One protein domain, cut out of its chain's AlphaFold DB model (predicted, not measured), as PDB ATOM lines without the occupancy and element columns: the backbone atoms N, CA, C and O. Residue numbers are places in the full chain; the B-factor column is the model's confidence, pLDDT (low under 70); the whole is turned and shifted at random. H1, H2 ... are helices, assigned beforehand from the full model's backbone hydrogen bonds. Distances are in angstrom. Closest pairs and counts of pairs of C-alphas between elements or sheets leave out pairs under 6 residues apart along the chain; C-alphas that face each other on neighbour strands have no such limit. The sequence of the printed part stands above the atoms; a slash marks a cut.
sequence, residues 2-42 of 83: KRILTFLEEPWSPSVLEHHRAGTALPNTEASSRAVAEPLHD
ATOM      1  N   LYS A   2     -17.963 -17.353  27.436       97.25
ATOM      2  CA  LYS A   2     -16.638 -17.804  26.925       97.25
ATOM      3  C   LYS A   2     -16.508 -17.759  25.395       97.25
ATOM      4  O   LYS A   2     -15.639 -17.075  24.884       97.25
ATOM      5  N   ARG A   3     -17.440 -18.405  24.677       98.00
ATOM      6  CA  ARG A   3     -17.487 -18.395  23.200       98.00
ATOM      7  C   ARG A   3     -17.585 -16.984  22.604       98.00
ATOM      8  O   ARG A   3     -16.994 -16.733  21.568       98.00
ATOM      9  N   ILE A   4     -18.316 -16.085  23.269       97.94
ATOM     10  CA  ILE A   4     -18.506 -14.699  22.820       97.94
ATOM     11  C   ILE A   4     -17.204 -13.913  22.990       97.94
ATOM     12  O   ILE A   4     -16.761 -13.288  22.041       97.94
ATOM     13  N   LEU A   5     -16.556 -13.984  24.158       98.12
ATOM     14  CA  LEU A   5     -15.289 -13.280  24.383       98.12
ATOM     15  C   LEU A   5     -14.166 -13.824  23.493       98.12
ATOM     16  O   LEU A   5     -13.412 -13.040  22.944       98.12
ATOM     17  N   THR A   6     -14.119 -15.139  23.250       98.19
ATOM     18  CA  THR A   6     -13.192 -15.717  22.262       98.19
ATOM     19  C   THR A   6     -13.435 -15.171  20.857       98.19
ATOM     20  O   THR A   6     -12.476 -14.851  20.169       98.19
ATOM     21  N   PHE A   7     -14.696 -15.051  20.432       98.25
ATOM     22  CA  PHE A   7     -15.037 -14.456  19.137       98.25
ATOM     23  C   PHE A   7     -14.615 -12.982  19.040       98.25
ATOM     24  O   PHE A   7     -14.203 -12.542  17.976       98.25
ATOM     25  N   LEU A   8     -14.701 -12.240  20.146       98.25
ATOM     26  CA  LEU A   8     -14.270 -10.843  20.239       98.25
ATOM     27  C   LEU A   8     -12.760 -10.678  20.475       98.25
ATOM     28  O   LEU A   8     -12.305  -9.549  20.593       98.25
ATOM     29  N   GLU A   9     -12.002 -11.774  20.574       98.12
ATOM     30  CA  GLU A   9     -10.575 -11.775  20.930       98.12
ATOM     31  C   GLU A   9     -10.267 -11.136  22.305       98.12
ATOM     32  O   GLU A   9      -9.156 -10.686  22.571       98.12
ATOM     33  N   GLU A  10     -11.237 -11.167  23.223       98.06
ATOM     34  CA  GLU A  10     -11.125 -10.626  24.582       98.06
ATOM     35  C   GLU A  10     -10.818 -11.731  25.616       98.06
ATOM     36  O   GLU A  10     -11.344 -12.853  25.524       98.06
ATOM     37  N   PRO A  11     -10.007 -11.453  26.659       97.62
ATOM     38  CA  PRO A  11      -9.703 -12.431  27.692       97.62
ATOM     39  C   PRO A  11     -10.942 -12.767  28.533       97.62
ATOM     40  O   PRO A  11     -11.724 -11.911  28.947       97.62
ATOM     41  N   TRP A  12     -11.107 -14.054  28.843       97.38
ATOM     42  CA  TRP A  12     -12.175 -14.512  29.728       97.38
ATOM     43  C   TRP A  12     -11.959 -14.034  31.170       97.38
ATOM     44  O   TRP A  12     -10.908 -14.282  31.759       97.38
ATOM     45  N   SER A  13     -13.008 -13.475  31.779       96.38
ATOM     46  CA  SER A  13     -13.081 -13.208  33.219       96.38
ATOM     47  C   SER A  13     -14.363 -13.802  33.816       96.38
ATOM     48  O   SER A  13     -15.434 -13.610  33.237       96.38
ATOM     49  N   PRO A  14     -14.319 -14.460  34.991       95.44
ATOM     50  CA  PRO A  14     -15.524 -14.887  35.708       95.44
ATOM     51  C   PRO A  14     -16.472 -13.735  36.074       95.44
ATOM     52  O   PRO A  14     -17.674 -13.964  36.205       95.44
ATOM     53  N   SER A  15     -15.963 -12.502  36.197       94.75
ATOM     54  CA  SER A  15     -16.762 -11.328  36.582       94.75
ATOM     55  C   SER A  15     -17.927 -11.040  35.634       94.75
ATOM     56  O   SER A  15     -18.923 -10.470  36.064       94.75
ATOM     57  N   VAL A  16     -17.861 -11.483  34.373       94.75
ATOM     58  CA  VAL A  16     -18.956 -11.294  33.404       94.75
ATOM     59  C   VAL A  16     -20.224 -12.072  33.769       94.75
ATOM     60  O   VAL A  16     -21.301 -11.751  33.277       94.75
ATOM     61  N   LEU A  17     -20.119 -13.097  34.622       96.06
ATOM     62  CA  LEU A  17     -21.277 -13.820  35.160       96.06
ATOM     63  C   LEU A  17     -21.878 -13.103  36.380       96.06
ATOM     64  O   LEU A  17     -23.073 -13.214  36.640       96.06
ATOM     65  N   GLU A  18     -21.076 -12.283  37.057       95.69
ATOM     66  CA  GLU A  18     -21.440 -11.484  38.231       95.69
ATOM     67  C   GLU A  18     -21.753 -10.024  37.849       95.69
ATOM     68  O   GLU A  18     -21.481  -9.099  38.611       95.69
ATOM     69  N   HIS A  19     -22.316  -9.800  36.655       93.56
ATOM     70  CA  HIS A  19     -22.560  -8.465  36.089       93.56
ATOM     71  C   HIS A  19     -23.345  -7.523  37.023       93.56
ATOM     72  O   HIS A  19     -23.026  -6.341  37.116       93.56
ATOM     73  N   HIS A  20     -24.294  -8.059  37.792       94.19
ATOM     74  CA  HIS A  20     -25.059  -7.336  38.814       94.19
ATOM     75  C   HIS A  20     -24.193  -6.689  39.920       94.19
ATOM     76  O   HIS A  20     -24.667  -5.818  40.644       94.19
ATOM     77  N   ARG A  21     -22.916  -7.085  40.063       94.00
ATOM     78  CA  ARG A  21     -21.953  -6.540  41.042       94.00
ATOM     79  C   ARG A  21     -20.969  -5.533  40.452       94.00
ATOM     80  O   ARG A  21     -20.161  -4.986  41.196       94.00
ATOM     81  N   ALA A  22     -21.007  -5.285  39.143       86.44
ATOM     82  CA  ALA A  22     -20.014  -4.462  38.449       86.44
ATOM     83  C   ALA A  22     -20.054  -2.965  38.832       86.44
ATOM     84  O   ALA A  22     -19.202  -2.202  38.386       86.44
ATOM     85  N   GLY A  23     -21.026  -2.532  39.648       78.69
ATOM     86  CA  GLY A  23     -21.163  -1.137  40.079       78.69
ATOM     87  C   GLY A  23     -21.575  -0.186  38.952       78.69
ATOM     88  O   GLY A  23     -21.426   1.027  39.082       78.69
ATOM     89  N   THR A  24     -22.071  -0.720  37.834       80.75
ATOM     90  CA  THR A  24     -22.514   0.072  36.686       80.75
ATOM     91  C   THR A  24     -23.781   0.843  37.041       80.75
ATOM     92  O   THR A  24     -24.781   0.254  37.451       80.75
ATOM     93  N   ALA A  25     -23.751   2.166  36.871       83.00
ATOM     94  CA  ALA A  25     -24.939   2.993  37.024       83.00
ATOM     95  C   ALA A  25     -25.915   2.699  35.876       83.00
ATOM     96  O   ALA A  25     -25.615   2.983  34.716       83.00
ATOM     97  N   LEU A  26     -27.073   2.123  36.201       88.25
ATOM     98  CA  LEU A  26     -28.148   1.876  35.243       88.25
ATOM     99  C   LEU A  26     -29.151   3.040  35.285       88.25
ATOM    100  O   LEU A  26     -29.540   3.467  36.376       88.25
ATOM    101  N   PRO A  27     -29.586   3.574  34.133       90.56
ATOM    102  CA  PRO A  27     -30.546   4.668  34.101       90.56
ATOM    103  C   PRO A  27     -31.936   4.196  34.542       90.56
ATOM    104  O   PRO A  27     -32.472   3.222  34.021       90.56
ATOM    105  N   ASN A  28     -32.589   4.930  35.444       86.19
ATOM    106  CA  ASN A  28     -33.948   4.595  35.904       86.19
ATOM    107  C   ASN A  28     -35.042   4.827  34.841       86.19
ATOM    108  O   ASN A  28     -36.209   4.536  35.085       86.19
ATOM    109  N   THR A  29     -34.681   5.370  33.677       94.25
ATOM    110  CA  THR A  29     -35.591   5.648  32.557       94.25
ATOM    111  C   THR A  29     -35.746   4.471  31.596       94.25
ATOM    112  O   THR A  29     -36.650   4.488  30.765       94.25
ATOM    113  N   GLU A  30     -34.884   3.457  31.679       93.75
ATOM    114  CA  GLU A  30     -34.963   2.271  30.826       93.75
ATOM    115  C   GLU A  30     -35.756   1.147  31.505       93.75
ATOM    116  O   GLU A  30     -35.529   0.809  32.668       93.75
ATOM    117  N   ALA A  31     -36.662   0.512  30.755       93.81
ATOM    118  CA  ALA A  31     -37.525  -0.555  31.272       93.81
ATOM    119  C   ALA A  31     -36.739  -1.785  31.770       93.81
ATOM    120  O   ALA A  31     -37.190  -2.495  32.670       93.81
ATOM    121  N   SER A  32     -35.553  -2.026  31.206       93.44
ATOM    122  CA  SER A  32     -34.719  -3.195  31.501       93.44
ATOM    123  C   SER A  32     -33.795  -3.007  32.706       93.44
ATOM    124  O   SER A  32     -33.278  -4.001  33.216       93.44
ATOM    125  N   SER A  33     -33.599  -1.779  33.201       93.50
ATOM    126  CA  SER A  33     -32.606  -1.472  34.245       93.50
ATOM    127  C   SER A  33     -32.806  -2.283  35.515       93.50
ATOM    128  O   SER A  33     -31.848  -2.786  36.096       93.50
ATOM    129  N   ARG A  34     -34.063  -2.482  35.921       91.62
ATOM    130  CA  ARG A  34     -34.374  -3.311  37.085       91.62
ATOM    131  C   ARG A  34     -34.008  -4.779  36.861       91.62
ATOM    132  O   ARG A  34     -33.473  -5.398  37.768       91.62
ATOM    133  N   ALA A  35     -34.287  -5.326  35.677       92.75
ATOM    134  CA  ALA A  35     -34.024  -6.731  35.374       92.75
ATOM    135  C   ALA A  35     -32.522  -7.025  35.231       92.75
ATOM    136  O   ALA A  35     -32.062  -8.063  35.689       92.75
ATOM    137  N   VAL A  36     -31.758  -6.103  34.635       93.75
ATOM    138  CA  VAL A  36     -30.296  -6.225  34.461       93.75
ATOM    139  C   VAL A  36     -29.535  -6.075  35.785       93.75
ATOM    140  O   VAL A  36     -28.421  -6.570  35.918       93.75
ATOM    141  N   ALA A  37     -30.126  -5.416  36.786       93.44
ATOM    142  CA  ALA A  37     -29.538  -5.308  38.121       93.44
ATOM    143  C   ALA A  37     -29.612  -6.616  38.936       93.44
ATOM    144  O   ALA A  37     -29.030  -6.696  40.018       93.44
ATOM    145  N   GLU A  38     -30.341  -7.627  38.463       94.38
ATOM    146  CA  GLU A  38     -30.499  -8.905  39.154       94.38
ATOM    147  C   GLU A  38     -29.478  -9.952  38.667       94.38
ATOM    148  O   GLU A  38     -28.988  -9.877  37.538       94.38
ATOM    149  N   PRO A  39     -29.140 -10.968  39.486       95.94
ATOM    150  CA  PRO A  39     -28.343 -12.103  39.027       95.94
ATOM    151  C   PRO A  39     -28.985 -12.825  37.834       95.94
ATOM    152  O   PRO A  39     -30.205 -12.814  37.667       95.94
ATOM    153  N   LEU A  40     -28.163 -13.521  37.037       94.94
ATOM    154  CA  LEU A  40     -28.659 -14.339  35.927       94.94
ATOM    155  C   LEU A  40     -29.685 -15.368  36.427       94.94
ATOM    156  O   LEU A  40     -29.429 -16.116  37.368       94.94
ATOM    157  N   HIS A  41     -30.830 -15.417  35.753       94.75
ATOM    158  CA  HIS A  41     -31.948 -16.304  36.056       94.75
ATOM    159  C   HIS A  41     -32.689 -16.670  34.759       94.75
ATOM    160  O   HIS A  41     -32.617 -15.939  33.768       94.75
ATOM    161  N   ASP A  42     -33.485 -17.733  34.764       94.81
ATOM    162  CA  ASP A  42     -34.228 -18.230  33.594       94.81
ATOM    163  C   ASP A  42     -35.741 -17.937  33.637       94.81
ATOM    164  O   ASP A  42     -36.458 -18.277  32.696       94.81
TER     165      ASP A  42
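AT A GLANCE: This is residues 2 to 42 of the 83 residues of an uncharacterized protein of Deltaproteobacteria bacterium (UniProt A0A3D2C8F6). The printed part has little regular structure: it is a loose, elongated winding chain, with H1 at one end, H2 further in, and a long loop that swings out to the other end and folds back through H3. The free part of this loop, residues 27 to 32, sticks out. The 41 printed residues include three named helices, H1, H2 and H3 in chain order, and no named strand; the class is all helix, with 14 residues in named elements. The radius of gyration of the C-alphas is 12.3 A, and the spans are 33 by 19 by 18 A.

IN THESE COORDINATES: H1, the longest helix, covers residues 2 to 7 and measures 8.6 A from C-alpha 2 at (-16.638, -17.804, 26.925) to C-alpha 7. H2 covers residues 14 to 17, and H3 residues 33 to 36, ending at C-alpha 36 (-30.296, -6.225, 34.461).

HOW THE PARTS SIT: H1 is apart from H2 and H3, and H2 is apart from H3. In H1 every O i to N i+4 pair is within hydrogen-bond range; H2 and H3 are too short for such a pair.

THE WHOLE: The C-alphas farthest apart, of Glu 9 and Thr 29, are 32.6 A apart. The H2 to H3 link is long, 15 residues. The printed part has no cut, and no printed residue is under 70 in pLDDT.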